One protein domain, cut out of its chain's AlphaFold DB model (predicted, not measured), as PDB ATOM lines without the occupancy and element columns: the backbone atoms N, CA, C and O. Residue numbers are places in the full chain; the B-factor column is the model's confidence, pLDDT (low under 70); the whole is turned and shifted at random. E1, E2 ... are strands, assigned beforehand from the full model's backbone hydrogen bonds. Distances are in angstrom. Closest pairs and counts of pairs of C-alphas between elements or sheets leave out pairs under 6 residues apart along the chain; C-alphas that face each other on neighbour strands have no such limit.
ATOM      1  N   SER A 203     153.020 113.273 130.044       89.94
ATOM      2  CA  SER A 203     152.862 114.648 130.522       89.94
ATOM      3  C   SER A 203     151.384 115.022 130.601       89.94
ATOM      4  O   SER A 203     150.649 114.891 129.618       89.94
ATOM      5  N   TYR A 204     150.968 115.553 131.745       91.50
ATOM      6  CA  TYR A 204     149.616 116.044 131.990       91.50
ATOM      7  C   TYR A 204     149.660 117.541 132.275       91.50
ATOM      8  O   TYR A 204     150.535 118.011 133.001       91.50
ATOM      9  N   SER A 205     148.716 118.286 131.705       91.88
ATOM     10  CA  SER A 205     148.481 119.702 131.996       91.88
ATOM     11  C   SER A 205     147.064 119.868 132.521       91.88
ATOM     12  O   SER A 205     146.113 119.396 131.899       91.88
ATOM     13  N   ILE A 206     146.916 120.549 133.648       92.25
ATOM     14  CA  ILE A 206     145.631 120.840 134.272       92.25
ATOM     15  C   ILE A 206     145.482 122.344 134.360       92.25
ATOM     16  O   ILE A 206     146.188 122.983 135.132       92.25
ATOM     17  N   ASN A 207     144.552 122.895 133.593       92.75
ATOM     18  CA  ASN A 207     144.165 124.287 133.705       92.75
ATOM     19  C   ASN A 207     143.102 124.417 134.799       92.75
ATOM     20  O   ASN A 207     142.137 123.651 134.819       92.75
ATOM     21  N   TRP A 208     143.308 125.359 135.712       91.81
ATOM     22  CA  TRP A 208     142.427 125.646 136.837       91.81
ATOM     23  C   TRP A 208     141.704 126.960 136.565       91.81
ATOM     24  O   TRP A 208     142.316 128.028 136.594       91.81
ATOM     25  N   ASP A 209     140.403 126.863 136.316       89.25
ATOM     26  CA  ASP A 209     139.565 127.970 135.883       89.25
ATOM     27  C   ASP A 209     138.474 128.277 136.916       89.25
ATOM     28  O   ASP A 209     137.808 127.397 137.477       89.25
ATOM     29  N   GLU A 210     138.227 129.564 137.118       87.31
ATOM     30  CA  GLU A 210     136.998 130.040 137.744       87.31
ATOM     31  C   GLU A 210     135.847 129.884 136.748       87.31
ATOM     32  O   GLU A 210     135.985 130.154 135.553       87.31
ATOM     33  N   ASN A 211     134.678 129.452 137.213       82.00
ATOM     34  CA  ASN A 211     133.500 129.462 136.362       82.00
ATOM     35  C   ASN A 211     133.102 130.908 136.052       82.00
ATOM     36  O   ASN A 211     132.913 131.716 136.965       82.00
ATOM     37  N   VAL A 212     132.852 131.171 134.767       70.06
ATOM     38  CA  VAL A 212     132.300 132.418 134.217       70.06
ATOM     39  C   VAL A 212     131.083 132.955 134.988       70.06
ATOM     40  O   VAL A 212     130.867 134.160 135.055       70.06
ATOM     41  N   ALA A 213     130.284 132.082 135.612       67.50
ATOM     42  CA  ALA A 213     129.126 132.471 136.424       67.50
ATOM     43  C   ALA A 213     129.497 133.184 137.741       67.50
ATOM     44  O   ALA A 213     128.668 133.897 138.307       67.50
ATOM     45  N   THR A 214     130.723 132.991 138.228       69.38
ATOM     46  CA  THR A 214     131.261 133.581 139.468       69.38
ATOM     47  C   THR A 214     132.518 134.422 139.230       69.38
ATOM     48  O   THR A 214     133.151 134.866 140.188       69.38
ATOM     49  N   GLU A 215     132.871 134.636 137.963       65.56
ATOM     50  CA  GLU A 215     134.078 135.340 137.533       65.56
ATOM     51  C   GLU A 215     134.123 136.753 138.138       65.56
ATOM     52  O   GLU A 215     133.108 137.452 138.194       65.56
ATOM     53  N   MET A 216     135.305 137.161 138.619       74.38
ATOM     54  CA  MET A 216     135.574 138.417 139.349       74.38
ATOM     55  C   MET A 216     135.080 138.501 140.804       74.38
ATOM     56  O   MET A 216     135.186 139.567 141.412       74.38
ATOM     57  N   ASN A 217     134.544 137.426 141.390       83.62
ATOM     58  CA  ASN A 217     134.179 137.423 142.813       83.62
ATOM     59  C   ASN A 217     135.250 136.810 143.719       83.62
ATOM     60  O   ASN A 217     135.216 137.025 144.928       83.62
ATOM     61  N   TRP A 218     136.204 136.077 143.157       89.62
ATOM     62  CA  TRP A 218     137.268 135.370 143.864       89.62
ATOM     63  C   TRP A 218     138.372 135.001 142.869       89.62
ATOM     64  O   TRP A 218     138.151 135.128 141.672       89.62
ATOM     65  N   THR A 219     139.544 134.590 143.352       88.50
ATOM     66  CA  THR A 219     140.653 134.141 142.501       88.50
ATOM     67  C   THR A 219     141.376 132.934 143.067       88.50
ATOM     68  O   THR A 219     141.650 132.901 144.268       88.50
ATOM     69  N   ILE A 220     141.765 131.985 142.211       90.00
ATOM     70  CA  ILE A 220     142.743 130.943 142.571       90.00
ATOM     71  C   ILE A 220     144.132 131.587 142.599       90.00
ATOM     72  O   ILE A 220     144.570 132.184 141.620       90.00
ATOM     73  N   ASN A 221     144.841 131.481 143.719       89.00
ATOM     74  CA  ASN A 221     146.149 132.118 143.905       89.00
ATOM     75  C   ASN A 221     147.308 131.151 143.680       89.00
ATOM     76  O   ASN A 221     148.384 131.550 143.237       89.00
ATOM     77  N   SER A 222     147.119 129.889 144.052       90.19
ATOM     78  CA  SER A 222     148.160 128.873 143.979       90.19
ATOM     79  C   SER A 222     147.574 127.472 144.056       90.19
ATOM     80  O   SER A 222     146.475 127.250 144.571       90.19
ATOM     81  N   VAL A 223     148.361 126.525 143.553       91.50
ATOM     82  CA  VAL A 223     148.070 125.096 143.578       91.50
ATOM     83  C   VAL A 223     149.323 124.361 144.032       91.50
ATOM     84  O   VAL A 223     150.436 124.697 143.621       91.50
ATOM     85  N   ALA A 224     149.157 123.346 144.869       89.94
ATOM     86  CA  ALA A 224     150.236 122.475 145.308       89.94
ATOM     87  C   ALA A 224     149.798 121.014 145.230       89.94
ATOM     88  O   ALA A 224     148.686 120.681 145.629       89.94
ATOM     89  N   VAL A 225     150.682 120.138 144.749       89.19
ATOM     90  CA  VAL A 225     150.494 118.689 144.895       89.19
ATOM     91  C   VAL A 225     150.737 118.338 146.356       89.19
ATOM     92  O   VAL A 225     151.795 118.661 146.898       89.19
ATOM     93  N   THR A 226     149.768 117.694 146.993       86.44
ATOM     94  CA  THR A 226     149.832 117.322 148.412       86.44
ATOM     95  C   THR A 226     149.893 115.819 148.645       86.44
ATOM     96  O   THR A 226     150.374 115.398 149.696       86.44
ATOM     97  N   GLN A 227     149.509 115.006 147.656       88.06
ATOM     98  CA  GLN A 227     149.703 113.555 147.664       88.06
ATOM     99  C   GLN A 227     149.821 113.011 146.233       88.06
ATOM    100  O   GLN A 227     149.204 113.549 145.315       88.06
ATOM    101  N   GLY A 228     150.585 111.930 146.064       84.38
ATOM    102  CA  GLY A 228     150.732 111.200 144.802       84.38
ATOM    103  C   GLY A 228     152.189 111.063 144.355       84.38
ATOM    104  O   GLY A 228     153.077 111.763 144.847       84.38
ATOM    105  N   THR A 229     152.437 110.144 143.426       79.56
ATOM    106  CA  THR A 229     153.758 109.848 142.852       79.56
ATOM    107  C   THR A 229     153.889 110.483 141.474       79.56
ATOM    108  O   THR A 229     153.723 109.835 140.453       79.56
ATOM    109  N   VAL A 230     154.182 111.784 141.438       83.31
ATOM    110  CA  VAL A 230     154.404 112.533 140.188       83.31
ATOM    111  C   VAL A 230     155.756 113.224 140.192       83.31
ATOM    112  O   VAL A 230     156.313 113.548 141.242       83.31
ATOM    113  N   THR A 231     156.294 113.465 139.002       81.31
ATOM    114  CA  THR A 231     157.589 114.121 138.799       81.31
ATOM    115  C   THR A 231     157.438 115.410 137.991       81.31
ATOM    116  O   THR A 231     156.405 115.650 137.366       81.31
ATOM    117  N   ASN A 232     158.465 116.271 138.044       76.00
ATOM    118  CA  ASN A 232     158.559 117.511 137.257       76.00
ATOM    119  C   ASN A 232     157.325 118.423 137.352       76.00
ATOM    120  O   ASN A 232     156.897 119.018 136.364       76.00
ATOM    121  N   VAL A 233     156.755 118.529 138.553       86.75
ATOM    122  CA  VAL A 233     155.571 119.349 138.795       86.75
ATOM    123  C   VAL A 233     155.931 120.827 138.683       86.75
ATOM    124  O   VAL A 233     156.786 121.330 139.415       86.75
ATOM    125  N   VAL A 234     155.232 121.535 137.803       87.44
ATOM    126  CA  VAL A 234     155.229 122.998 137.746       87.44
ATOM    127  C   VAL A 234     153.815 123.455 138.049       87.44
ATOM    128  O   VAL A 234     152.909 123.207 137.258       87.44
ATOM    129  N   SER A 235     153.630 124.125 139.183       83.50
ATOM    130  CA  SER A 235     152.333 124.664 139.588       83.50
ATOM    131  C   SER A 235     152.327 126.185 139.526       83.50
ATOM    132  O   SER A 235     153.146 126.851 140.158       83.50
ATOM    133  N   GLY A 236     151.367 126.726 138.788       84.19
ATOM    134  CA  GLY A 236     150.922 128.109 138.869       84.19
ATOM    135  C   GLY A 236     149.471 128.183 139.341       84.19
ATOM    136  O   GLY A 236     148.806 127.168 139.513       84.19
ATOM    137  N   ALA A 237     148.973 129.405 139.527       79.38
ATOM    138  CA  ALA A 237     147.587 129.661 139.919       79.38
ATOM    139  C   ALA A 237     146.556 129.046 138.952       79.38
ATOM    140  O   ALA A 237     145.571 128.473 139.393       79.38
ATOM    141  N   GLN A 238     146.812 129.142 137.642       86.50
ATOM    142  CA  GLN A 238     145.870 128.740 136.587       86.50
ATOM    143  C   GLN A 238     146.277 127.478 135.826       86.50
ATOM    144  O   GLN A 238     145.512 126.994 135.003       86.50
ATOM    145  N   ASN A 239     147.481 126.946 136.040       90.19
ATOM    146  CA  ASN A 239     147.911 125.733 135.351       90.19
ATOM    147  C   ASN A 239     148.899 124.942 136.204       90.19
ATOM    148  O   ASN A 239     149.832 125.517 136.771       90.19
ATOM    149  N   THR A 240     148.724 123.628 136.231       91.31
ATOM    150  CA  THR A 240     149.697 122.679 136.756       91.31
ATOM    151  C   THR A 240     150.086 121.678 135.680       91.31
ATOM    152  O   THR A 240     149.229 121.003 135.117       91.31
ATOM    153  N   THR A 241     151.386 121.528 135.429       91.81
ATOM    154  CA  THR A 241     151.923 120.472 134.560       91.81
ATOM    155  C   THR A 241     152.731 119.465 135.363       91.81
ATOM    156  O   THR A 241     153.452 119.865 136.275       91.81
ATOM    157  N   LEU A 242     152.657 118.183 135.012       92.31
ATOM    158  CA  LEU A 242     153.355 117.088 135.697       92.31
ATOM    159  C   LEU A 242     153.634 115.908 134.766       92.31
ATOM    160  O   LEU A 242     153.013 115.789 133.710       92.31
ATOM    161  N   THR A 243     154.493 114.994 135.213       89.94
ATOM    162  CA  THR A 243     154.655 113.654 134.633       89.94
ATOM    163  C   THR A 243     154.219 112.563 135.612       89.94
ATOM    164  O   THR A 243     154.575 112.622 136.790       89.94
ATOM    165  N   GLY A 244     153.452 111.578 135.134       89.50
ATOM    166  CA  GLY A 244     152.925 110.476 135.954       89.50
ATOM    167  C   GLY A 244     152.468 109.269 135.131       89.50
ATOM    168  O   GLY A 244     152.449 109.331 133.896       89.50
ATOM    169  N   THR A 245     152.101 108.191 135.819       88.75
ATOM    170  CA  THR A 245     151.642 106.936 135.211       88.75
ATOM    171  C   THR A 245     150.112 106.915 135.130       88.75
ATOM    172  O   THR A 245     149.436 107.387 136.049       88.75
ATOM    173  N   PRO A 246     149.508 106.420 134.034       88.25
ATOM    174  CA  PRO A 246     148.063 106.240 133.975       88.25
ATOM    175  C   PRO A 246     147.521 105.396 135.134       88.25
ATOM    176  O   PRO A 246     148.073 104.358 135.470       88.25
ATOM    177  N   GLY A 247     146.409 105.825 135.725       85.81
ATOM    178  CA  GLY A 247     145.794 105.186 136.887       85.81
ATOM    179  C   GLY A 247     146.243 105.757 138.234       85.81
ATOM    180  O   GLY A 247     145.523 105.564 139.214       85.81
ATOM    181  N   ASP A 248     147.347 106.510 138.294       87.75
ATOM    182  CA  ASP A 248     147.777 107.167 139.531       87.75
ATOM    183  C   ASP A 248     146.717 108.156 140.031       87.75
ATOM    184  O   ASP A 248     146.152 108.937 139.260       87.75
ATOM    185  N   THR A 249     146.494 108.171 141.345       90.56
ATOM    186  CA  THR A 249     145.618 109.142 142.010       90.56
ATOM    187  C   THR A 249     146.450 110.219 142.693       90.56
ATOM    188  O   THR A 249     147.286 109.933 143.550       90.56
ATOM    189  N   ILE A 250     146.201 111.472 142.318       91.75
ATOM    190  CA  ILE A 250     146.934 112.655 142.768       91.75
ATOM    191  C   ILE A 250     145.984 113.589 143.507       91.75
ATOM    192  O   ILE A 250     144.860 113.817 143.059       91.75
ATOM    193  N   GLN A 251     146.448 114.174 144.610       93.50
ATOM    194  CA  GLN A 251     145.707 115.202 145.334       93.50
ATOM    195  C   GLN A 251     146.381 116.564 145.197       93.50
ATOM    196  O   GLN A 251     147.591 116.705 145.399       93.50
ATOM    197  N   TYR A 252     145.570 117.572 144.883       93.06
ATOM    198  CA  TYR A 252     145.979 118.969 144.814       93.06
ATOM    199  C   TYR A 252     145.297 119.762 145.903       93.06
ATOM    200  O   TYR A 252     144.076 119.720 146.005       93.06
ATOM    201  N   THR A 253     146.061 120.553 146.646       92.69
ATOM    202  CA  THR A 253     145.504 121.641 147.441       92.69
ATOM    203  C   THR A 253     145.520 122.918 146.620       92.69
ATOM    204  O   THR A 253     146.580 123.376 146.183       92.69
ATOM    205  N   LEU A 254     144.341 123.495 146.420       93.56
ATOM    206  CA  LEU A 254     144.158 124.794 145.792       93.56
ATOM    207  C   LEU A 254     143.886 125.839 146.870       93.56
ATOM    208  O   LEU A 254     143.266 125.536 147.890       93.56
ATOM    209  N   TYR A 255     144.347 127.064 146.634       91.88
ATOM    210  CA  TYR A 255     144.136 128.204 147.521       91.88
ATOM    211  C   TYR A 255     143.467 129.330 146.754       91.88
ATOM    212  O   TYR A 255     143.962 129.732 145.700       91.88
ATOM    213  N   ALA A 256     142.403 129.897 147.314       91.62
ATOM    214  CA  ALA A 256     141.704 131.032 146.734       91.62
ATOM    215  C   ALA A 256     141.524 132.193 147.716       91.62
ATOM    216  O   ALA A 256     141.566 132.020 148.937       91.62
ATOM    217  N   THR A 257     141.321 133.385 147.154       90.44
ATOM    218  CA  THR A 257     140.958 134.606 147.885       90.44
ATOM    219  C   THR A 257     139.675 135.172 147.294       90.44
ATOM    220  O   THR A 257     139.545 135.235 146.074       90.44
ATOM    221  N   ALA A 258     138.733 135.601 148.128       88.94
ATOM    222  CA  ALA A 258     137.586 136.375 147.679       88.94
ATOM    223  C   ALA A 258     138.045 137.759 147.182       88.94
ATOM    224  O   ALA A 258     139.041 138.320 147.640       88.94
ATOM    225  N   SER A 259     137.340 138.321 146.208       89.88
ATOM    226  CA  SER A 259     137.627 139.674 145.726       89.88
ATOM    227  C   SER A 259     137.357 140.709 146.817       89.88
ATOM    228  O   SER A 259     136.541 140.484 147.705       89.88
ATOM    229  N   ALA A 260     138.024 141.863 146.747       85.81
ATOM    230  CA  ALA A 260     137.895 142.911 147.759       85.81
ATOM    231  C   ALA A 260     136.424 143.298 148.013       85.81
ATOM    232  O   ALA A 260     135.683 143.572 147.066       85.81
ATOM    233  N   GLY A 261     136.024 143.350 149.288       83.44
ATOM    234  CA  GLY A 261     134.642 143.628 149.679       83.44
ATOM    235  C   GLY A 261     133.707 142.425 149.525       83.44
ATOM    236  O   GLY A 261     132.497 142.618 149.390       83.44
ATOM    237  N   ARG A 262     134.243 141.202 149.490       86.50
ATOM    238  CA  ARG A 262     133.484 139.949 149.511       86.50
ATOM    239  C   ARG A 262     134.148 138.936 150.436       86.50
ATOM    240  O   ARG A 262     135.372 138.872 150.497       86.50
ATOM    241  N   ASP A 263     133.319 138.075 151.011       85.75
ATOM    242  CA  ASP A 263     133.740 136.911 151.783       85.75
ATOM    243  C   ASP A 263     133.181 135.624 151.166       85.75
ATOM    244  O   ASP A 263     132.169 135.642 150.455       85.75
ATOM    245  N   PHE A 264     133.830 134.491 151.434       86.44
ATOM    246  CA  PHE A 264     133.277 133.179 151.107       86.44
ATOM    247  C   PHE A 264     132.134 132.823 152.064       86.44
ATOM    248  O   PHE A 264     132.251 133.006 153.275       86.44
ATOM    249  N   ASP A 265     131.038 132.289 151.523       82.56
ATOM    250  CA  ASP A 265     129.826 131.980 152.284       82.56
ATOM    251  C   ASP A 265     129.656 130.469 152.482       82.56
ATOM    252  O   ASP A 265     129.450 129.710 151.531       82.56
ATOM    253  N   THR A 266     129.727 130.031 153.736       69.81
ATOM    254  CA  THR A 266     129.410 128.664 154.156       69.81
ATOM    255  C   THR A 266     127.911 128.533 154.433       69.81
ATOM    256  O   THR A 266     127.472 128.539 155.586       69.81
ATOM    257  N   VAL A 267     127.093 128.396 153.388       56.78
ATOM    258  CA  VAL A 267     125.639 128.255 153.560       56.78
ATOM    259  C   VAL A 267     125.291 126.853 154.073       56.78
ATOM    260  O   VAL A 267     125.332 125.876 153.323       56.78
ATOM    261  N   ASN A 268     124.856 126.754 155.334       60.06
ATOM    262  CA  ASN A 268     124.222 125.559 155.916       60.06
ATOM    263  C   ASN A 268     125.064 124.266 155.844       60.06
ATOM    264  O   ASN A 268     124.522 123.183 155.627       60.06
ATOM    265  N   GLY A 269     126.389 124.370 155.991       60.84
ATOM    266  CA  GLY A 269     127.291 123.211 155.933       60.84
ATOM    267  C   GLY A 269     127.520 122.643 154.526       60.84
ATOM    268  O   GLY A 269     128.124 121.578 154.402       60.84
ATOM    269  N   ASN A 270     127.061 123.330 153.474       68.81
ATOM    270  CA  ASN A 270     127.462 123.019 152.103       68.81
ATOM    271  C   ASN A 270     128.898 123.503 151.841       68.81
ATOM    272  O   ASN A 270     129.297 124.525 152.406       68.81
ATOM    273  N   PRO A 271     129.654 122.807 150.971       74.38
ATOM    274  CA  PRO A 271     130.988 123.249 150.591       74.38
ATOM    275  C   PRO A 271     130.925 124.604 149.871       74.38
ATOM    276  O   PRO A 271     130.044 124.834 149.036       74.38
ATOM    277  N   VAL A 272     131.862 125.496 150.199       85.50
ATOM    278  CA  VAL A 272     132.011 126.821 149.573       85.50
ATOM    279  C   VAL A 272     132.355 126.659 148.097       85.50
ATOM    280  O   VAL A 272     131.819 127.378 147.247       85.50
ATOM    281  N   ILE A 273     133.237 125.704 147.803       90.06
ATOM    282  CA  ILE A 273     133.715 125.367 146.470       90.06
ATOM    283  C   ILE A 273     132.969 124.151 145.921       90.06
ATOM    284  O   ILE A 273     132.848 123.110 146.564       90.06
ATOM    285  N   SER A 274     132.525 124.247 144.669       88.50
ATOM    286  CA  SER A 274     131.967 123.113 143.928       88.50
ATOM    287  C   SER A 274     132.613 122.969 142.556       88.50
ATOM    288  O   SER A 274     132.909 123.953 141.880       88.50
ATOM    289  N   ILE A 275     132.839 121.725 142.137       88.50
ATOM    290  CA  ILE A 275     133.402 121.410 140.821       88.50
ATOM    291  C   ILE A 275     132.287 121.470 139.779       88.50
ATOM    292  O   ILE A 275     131.250 120.824 139.912       88.50
ATOM    293  N   VAL A 276     132.524 122.238 138.721       87.62
ATOM    294  CA  VAL A 276     131.638 122.374 137.558       87.62
ATOM    295  C   VAL A 276     132.038 121.365 136.490       87.62
ATOM    296  O   VAL A 276     131.190 120.684 135.911       87.62
ATOM    297  N   SER A 277     133.341 121.241 136.243       86.69
ATOM    298  CA  SER A 277     133.900 120.261 135.321       86.69
ATOM    299  C   SER A 277     135.344 119.921 135.683       86.69
ATOM    300  O   SER A 277     136.061 120.806 136.139       86.69
ATOM    301  N   PRO A 278     135.803 118.691 135.405       84.00
ATOM    302  CA  PRO A 278     134.998 117.538 135.000       84.00
ATOM    303  C   PRO A 278     134.189 116.969 136.181       84.00
ATOM    304  O   PRO A 278     134.638 116.977 137.321       84.00
ATOM    305  N   SER A 279     133.000 116.419 135.913       80.50
ATOM    306  CA  SER A 279     132.096 115.894 136.956       80.50
ATOM    307  C   SER A 279     132.601 114.630 137.663       80.50
ATOM    308  O   SER A 279     131.974 114.170 138.608       80.50
ATOM    309  N   ALA A 280     133.680 114.023 137.160       82.38
ATOM    310  CA  ALA A 280     134.296 112.832 137.739       82.38
ATOM    311  C   ALA A 280     135.230 113.154 138.916       82.38
ATOM    312  O   ALA A 280     135.660 112.238 139.610       82.38
ATOM    313  N   TRP A 281     135.578 114.424 139.119       87.12
ATOM    314  CA  TRP A 281     136.451 114.838 140.213       87.12
ATOM    315  C   TRP A 281     135.647 115.137 141.471       87.12
ATOM    316  O   TRP A 281     134.468 115.488 141.409       87.12
ATOM    317  N   ALA A 282     136.314 115.033 142.615       85.00
ATOM    318  CA  ALA A 282     135.718 115.300 143.913       85.00
ATOM    319  C   ALA A 282     136.550 116.321 144.690       85.00
ATOM    320  O   ALA A 282     137.781 116.254 144.709       85.00
ATOM    321  N   VAL A 283     135.855 117.239 145.367       88.56
ATOM    322  CA  VAL A 283     136.436 117.994 146.479       88.56
ATOM    323  C   VAL A 283     136.392 117.075 147.694       88.56
ATOM    324  O   VAL A 283     135.311 116.713 148.155       88.56
ATOM    325  N   THR A 284     137.553 116.642 148.175       88.81
ATOM    326  CA  THR A 284     137.651 115.655 149.263       88.81
ATOM    327  C   THR A 284     137.739 116.307 150.635       88.81
ATOM    328  O   THR A 284     137.369 115.704 151.640       88.81
ATOM    329  N   SER A 285     138.208 117.551 150.687       89.06
ATOM    330  CA  SER A 285     138.183 118.372 151.892       89.06
ATOM    331  C   SER A 285     138.211 119.849 151.539       89.06
ATOM    332  O   SER A 285     138.695 120.244 150.478       89.06
ATOM    333  N   GLU A 286     137.713 120.660 152.460       90.06
ATOM    334  CA  GLU A 286     137.708 122.109 152.369       90.06
ATOM    335  C   GLU A 286     138.088 122.689 153.731       90.06
ATOM    336  O   GLU A 286     137.681 122.184 154.778       90.06
ATOM    337  N   ASN A 287     138.905 123.736 153.714       87.00
ATOM    338  CA  ASN A 287     139.328 124.473 154.887       87.00
ATOM    339  C   ASN A 287     139.044 125.962 154.681       87.00
ATOM    340  O   ASN A 287     139.737 126.659 153.932       87.00
ATOM    341  N   THR A 288     138.032 126.423 155.403       79.25
ATOM    342  CA  THR A 288     137.551 127.802 155.465       79.25
ATOM    343  C   THR A 288     138.164 128.586 156.630       79.25
ATOM    344  O   THR A 288     137.939 129.778 156.752       79.25
ATOM    345  N   ALA A 289     138.994 127.973 157.481       71.00
ATOM    346  CA  ALA A 289     139.580 128.611 158.666       71.00
ATOM    347  C   ALA A 289     140.942 129.288 158.403       71.00
ATOM    348  O   ALA A 289     141.753 129.436 159.316       71.00
ATOM    349  N   LEU A 290     141.237 129.679 157.158       65.44
ATOM    350  CA  LEU A 290     142.535 130.278 156.810       65.44
ATOM    351  C   LEU A 290     142.719 131.706 157.344       65.44
ATOM    352  O   LEU A 290     143.844 132.209 157.368       65.44
ATOM    353  N   ASN A 291     141.648 132.339 157.823       59.97
ATOM    354  CA  ASN A 291     141.727 133.615 158.521       59.97
ATOM    355  C   ASN A 291     142.038 133.365 160.002       59.97
ATOM    356  O   ASN A 291     141.391 132.544 160.640       59.97
ATOM    357  N   ASN A 292     143.044 134.071 160.527       53.09
ATOM    358  CA  ASN A 292     143.707 133.904 161.829       53.09
ATOM    359  C   ASN A 292     142.780 134.042 163.070       53.09
ATOM    360  O   ASN A 292     142.961 134.932 163.896       53.09
ATOM    361  N   GLY A 293     141.782 133.164 163.199       51.16
ATOM    362  CA  GLY A 293     140.968 132.919 164.390       51.16
ATOM    363  C   GLY A 293     139.932 133.977 164.783       51.16
ATOM    364  O   GLY A 293     139.262 133.773 165.790       51.16
ATOM    365  N   THR A 294     139.789 135.094 164.057       52.31
ATOM    366  CA  THR A 294     138.991 136.248 164.533       52.31
ATOM    367  C   THR A 294     137.914 136.773 163.580       52.31
ATOM    368  O   THR A 294     137.164 137.662 163.977       52.31
ATOM    369  N   GLN A 295     137.801 136.258 162.353       56.91
ATOM    370  CA  GLN A 295     136.840 136.756 161.359       56.91
ATOM    371  C   GLN A 295     135.733 135.724 161.122       56.91
ATOM    372  O   GLN A 295     136.025 134.561 160.856       56.91
ATOM    373  N   ALA A 296     134.471 136.153 161.243       58.50
ATOM    374  CA  ALA A 296     133.297 135.283 161.128       58.50
ATOM    375  C   ALA A 296     133.103 134.706 159.713       58.50
ATOM    376  O   ALA A 296     132.483 133.658 159.564       58.50
ATOM    377  N   TRP A 297     133.673 135.365 158.701       67.81
ATOM    378  CA  TRP A 297     133.656 134.934 157.309       67.81
ATOM    379  C   TRP A 297     135.074 134.958 156.732       67.81
ATOM    380  O   TRP A 297     135.818 135.914 156.978       67.81
ATOM    381  N   PRO A 298     135.494 133.910 156.010       77.56
ATOM    382  CA  PRO A 298     136.836 133.849 155.479       77.56
ATOM    383  C   PRO A 298     136.940 134.492 154.100       77.56
ATOM    384  O   PRO A 298     136.213 134.159 153.168       77.56
ATOM    385  N   ASN A 299     137.934 135.352 153.935       84.19
ATOM    386  CA  ASN A 299     138.346 135.888 152.638       84.19
ATOM    387  C   ASN A 299     139.299 134.919 151.923       84.19
ATOM    388  O   ASN A 299     139.635 135.138 150.764       84.19
ATOM    389  N   ASN A 300     139.739 133.850 152.596       88.31
ATOM    390  CA  ASN A 300     140.627 132.827 152.062       88.31
ATOM    391  C   ASN A 300     140.062 131.427 152.292       88.31
ATOM    392  O   ASN A 300     139.672 131.078 153.401       88.31
ATOM    393  N   VAL A 301     140.103 130.594 151.257       90.12
ATOM    394  CA  VAL A 301     139.712 129.182 151.342       90.12
ATOM    395  C   VAL A 301     140.784 128.313 150.699       90.12
ATOM    396  O   VAL A 301     141.470 128.735 149.765       90.12
ATOM    397  N   SER A 302     140.944 127.097 151.210       91.94
ATOM    398  CA  SER A 302     141.692 126.047 150.521       91.94
ATOM    399  C   SER A 302     140.873 124.777 150.448       91.94
ATOM    400  O   SER A 302     140.081 124.505 151.347       91.94
ATOM    401  N   TRP A 303     141.063 123.995 149.397       93.06
ATOM    402  CA  TRP A 303     140.368 122.725 149.230       93.06
ATOM    403  C   TRP A 303     141.267 121.715 148.538       93.06
ATOM    404  O   TRP A 303     142.218 122.085 147.845       93.06
ATOM    405  N   ILE A 304     140.976 120.436 148.763       92.69
ATOM    406  CA  ILE A 304     141.689 119.325 148.142       92.69
ATOM    407  C   ILE A 304     140.835 118.735 147.029       92.69
ATOM    408  O   ILE A 304     139.671 118.399 147.246       92.69
ATOM    409  N   VAL A 305     141.434 118.591 145.850       93.19
ATOM    410  CA  VAL A 305     140.847 117.899 144.700       93.19
ATOM    411  C   VAL A 305     141.640 116.635 144.431       93.19
ATOM    412  O   VAL A 305     142.866 116.679 144.336       93.19
ATOM    413  N   GLU A 306     140.930 115.524 144.282       92.69
ATOM    414  CA  GLU A 306     141.504 114.245 143.877       92.69
ATOM    415  C   GLU A 306     141.309 114.018 142.372       92.69
ATOM    416  O   GLU A 306     140.211 114.194 141.839       92.69
ATOM    417  N   VAL A 307     142.391 113.643 141.686       90.19
ATOM    418  CA  VAL A 307     142.446 113.441 140.235       90.19
ATOM    419  C   VAL A 307     143.110 112.102 139.935       90.19
ATOM    420  O   VAL A 307     144.254 111.885 140.323       90.19
ATOM    421  N   THR A 308     142.429 111.233 139.190       90.19
ATOM    422  CA  THR A 308     143.018 109.996 138.652       90.19
ATOM    423  C   THR A 308     143.528 110.224 137.231       90.19
ATOM    424  O   THR A 308     142.788 110.715 136.370       90.19
ATOM    425  N   LEU A 309     144.787 109.866 136.974       88.19
ATOM    426  CA  LEU A 309     145.403 109.981 135.657       88.19
ATOM    427  C   LEU A 309     144.778 108.963 134.680       88.19
ATOM    428  O   LEU A 309     144.602 107.799 135.023       88.19
ATOM    429  N   PRO A 310     144.382 109.363 133.466       83.44
ATOM    430  CA  PRO A 310     143.674 108.522 132.522       83.44
ATOM    431  C   PRO A 310     144.669 107.674 131.749       83.44
ATOM    432  O   PRO A 310     145.807 108.079 131.515       83.44
ATOM    433  N   ASN A 311     144.179 106.559 131.220       79.25
ATOM    434  CA  ASN A 311     144.883 105.798 130.196       79.25
ATOM    435  C   ASN A 311     144.910 106.597 128.895       79.25
ATOM    436  O   ASN A 311     144.039 106.456 128.036       79.25
ATOM    437  N   ALA A 312     145.907 107.462 128.764       63.75
ATOM    438  CA  ALA A 312     146.192 108.183 127.544       63.75
ATOM    439  C   ALA A 312     147.563 107.746 127.046       63.75
ATOM    440  O   ALA A 312     148.568 108.020 127.681       63.75
ATOM    441  N   GLY A 313     147.616 107.108 125.876       68.62
ATOM    442  CA  GLY A 313     148.879 106.791 125.197       68.62
ATOM    443  C   GLY A 313     149.659 108.026 124.708       68.62
ATOM    444  O   GLY A 313     150.541 107.897 123.865       68.62
ATOM    445  N   THR A 314     149.289 109.232 125.153       79.38
ATOM    446  CA  THR A 314     149.792 110.536 124.707       79.38
ATOM    447  C   THR A 314     149.599 111.590 125.799       79.38
ATOM    448  O   THR A 314     148.744 111.431 126.665       79.38
ATOM    449  N   ASN A 315     150.306 112.721 125.698       85.19
ATOM    450  CA  ASN A 315     150.127 113.872 126.592       85.19
ATOM    451  C   ASN A 315     148.672 114.375 126.627       85.19
ATOM    452  O   ASN A 315     148.013 114.453 125.586       85.19
ATOM    453  N   VAL A 316     148.197 114.767 127.811       86.88
ATOM    454  CA  VAL A 316     146.797 115.161 128.053       86.88
ATOM    455  C   VAL A 316     146.716 116.580 128.608       86.88
ATOM    456  O   VAL A 316     147.561 117.008 129.391       86.88
ATOM    457  N   THR A 317     145.675 117.318 128.223       89.56
ATOM    458  CA  THR A 317     145.319 118.607 128.830       89.56
ATOM    459  C   THR A 317     143.874 118.581 129.314       89.56
ATOM    460  O   THR A 317     142.984 118.169 128.567       89.56
ATOM    461  N   TRP A 318     143.638 119.049 130.538       90.31
ATOM    462  CA  TRP A 318     142.313 119.196 131.135       90.31
ATOM    463  C   TRP A 318     142.026 120.626 131.536       90.31
ATOM    464  O   TRP A 318     142.931 121.349 131.932       90.31
ATOM    465  N   ASN A 319     140.746 120.983 131.502       90.50
ATOM    466  CA  ASN A 319     140.253 122.236 132.055       90.50
ATOM    467  C   ASN A 319     139.314 121.900 133.211       90.50
ATOM    468  O   ASN A 319     138.290 121.232 133.023       90.50
ATOM    469  N   ALA A 320     139.706 122.327 134.399       90.75
ATOM    470  CA  ALA A 320     138.961 122.174 135.626       90.75
ATOM    471  C   ALA A 320     138.281 123.498 135.942       90.75
ATOM    472  O   ALA A 320     138.960 124.511 136.052       90.75
ATOM    473  N   SER A 321     136.963 123.495 136.098       91.62
ATOM    474  CA  SER A 321     136.205 124.702 136.413       91.62
ATOM    475  C   SER A 321     135.523 124.558 137.763       91.62
ATOM    476  O   SER A 321     134.917 123.518 138.042       91.62
ATOM    477  N   PHE A 322     135.602 125.600 138.588       90.94
ATOM    478  CA  PHE A 322     135.010 125.634 139.926       90.94
ATOM    479  C   PHE A 322     134.047 126.807 140.082       90.94
ATOM    480  O   PHE A 322     134.259 127.887 139.536       90.94
ATOM    481  N   ASN A 323     133.009 126.600 140.882       89.75
ATOM    482  CA  ASN A 323     132.166 127.652 141.432       89.75
ATOM    483  C   ASN A 323     132.563 127.906 142.883       89.75
ATOM    484  O   ASN A 323     132.846 126.955 143.613       89.75
ATOM    485  N   ALA A 324     132.457 129.161 143.312       88.56
ATOM    486  CA  ALA A 324     132.462 129.520 144.723       88.56
ATOM    487  C   ALA A 324     131.215 130.335 145.072       88.56
ATOM    488  O   ALA A 324     130.764 131.166 144.276       88.56
ATOM    489  N   THR A 325     130.684 130.135 146.275       85.88
ATOM    490  CA  THR A 325     129.653 131.024 146.824       85.88
ATOM    491  C   THR A 325     130.329 132.134 147.622       85.88
ATOM    492  O   THR A 325     131.055 131.870 148.578       85.88
ATOM    493  N   THR A 326     130.105 133.385 147.219       85.81
ATOM    494  CA  THR A 326     130.630 134.573 147.910       85.81
ATOM    495  C   THR A 326     129.509 135.546 148.228       85.81
ATOM    496  O   THR A 326     128.636 135.767 147.382       85.81
ATOM    497  N   ILE A 327     129.596 136.220 149.366       83.56
ATOM    498  CA  ILE A 327     128.700 137.310 149.759       83.56
ATOM    499  C   ILE A 327     129.463 138.637 149.782       83.56
ATOM    500  O   ILE A 327     130.656 138.646 150.071       83.56
ATOM    501  N   PRO A 328     128.829 139.773 149.446       82.12
ATOM    502  CA  PRO A 328     129.423 141.080 149.698       82.12
ATOM    503  C   PRO A 328     129.700 141.271 151.192       82.12
ATOM    504  O   PRO A 328     128.831 140.983 152.015       82.12
ATOM    505  N   GLU A 329     130.867 141.813 151.531       76.06
ATOM    506  CA  GLU A 329     131.152 142.298 152.878       76.06
ATOM    507  C   GLU A 329     130.098 143.353 153.235       76.06
ATOM    508  O   GLU A 329     129.915 144.362 152.543       76.06
TER     509      GLU A 329
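What this domain is: This is residues 203 to 329 of the 469 residues of an uncharacterized protein of Flavobacteriaceae bacterium (UniProt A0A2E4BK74). The domain is an elongated sandwich of two strongly twisted sheets, E3 E4 E1 E10 E7 over E2 E5 E9 E8, with a small pair of strands, E6 and E11, at one end. The two sheets are not flat against each other, their best planes standing 43 degrees apart. The printed part has 127 residues, with no named helix and eleven strands, E1 to E11 in order along the chain; the five-strand sheet is mixed and the other two are antiparallel. The class is all strand, and the whole is compact, with a radius of gyration of the C-alphas of 15.0 A and spans of 48 by 28 by 24 A.

Where its parts are: E1, residues 203 to 210, begins at C-alpha 203 (152.862, 114.648, 130.522) and is 23.3 A long. E2, residues 218 to 227, is 25.4 A long and bends by 55 degrees at residue 221. E3 is residues 231 to 235 and E4 residues 239 to 244. E5, residues 249 to 258, is 29.0 A long, from (145.618, 109.142, 142.010). E6 is residues 262 to 264, E7 residues 273 to 277 and E8 residues 282 to 287. E9, residues 300 to 308, is 26.6 A long, and E10, residues 316 to 324, is 26.3 A long. E11, residues 326 to 328, ends at C-alpha 328 (129.423, 141.080, 149.698).

How they stand to each other: In the five-strand sheet, with edge strands E3 and E7, E1 and E10 are parallel at 22 degrees, with N 207 and O 318 2.8 A apart. E4 is antiparallel to E1, with N 206 and O 240 at 2.8 A, and forms a hairpin with E3, with N 234 and O 241 at 2.9 A. E7 is antiparallel to E10, with N 276 and O 321 at 2.8 A. In the other sheet, E5 is antiparallel to E2, with N 221 and O 255 at 2.8 A, and to E9, with N 252 and O 305 at 2.9 A. E8 and E9 form a hairpin, with N 287 and O 302 at 2.8 A. These sheets make a sandwich, two sheets face to face, with 47 pairs of C-alphas within 10 A. E10 runs on into E11 at 42 degrees; E11 is antiparallel to E6, with N 263 and O 327 at 2.9 A.

The domain as a whole: The C-alphas of Thr 294 and Gly 313, the two farthest apart, are 50.1 A apart. The printed part has no cut. The link E8 to E9, residues 288 to 299, is long. Mean pLDDT of the printed part is 83.5; residues 213 to 215, 266 to 270, 290 to 297 and 312 to 313 are under 70.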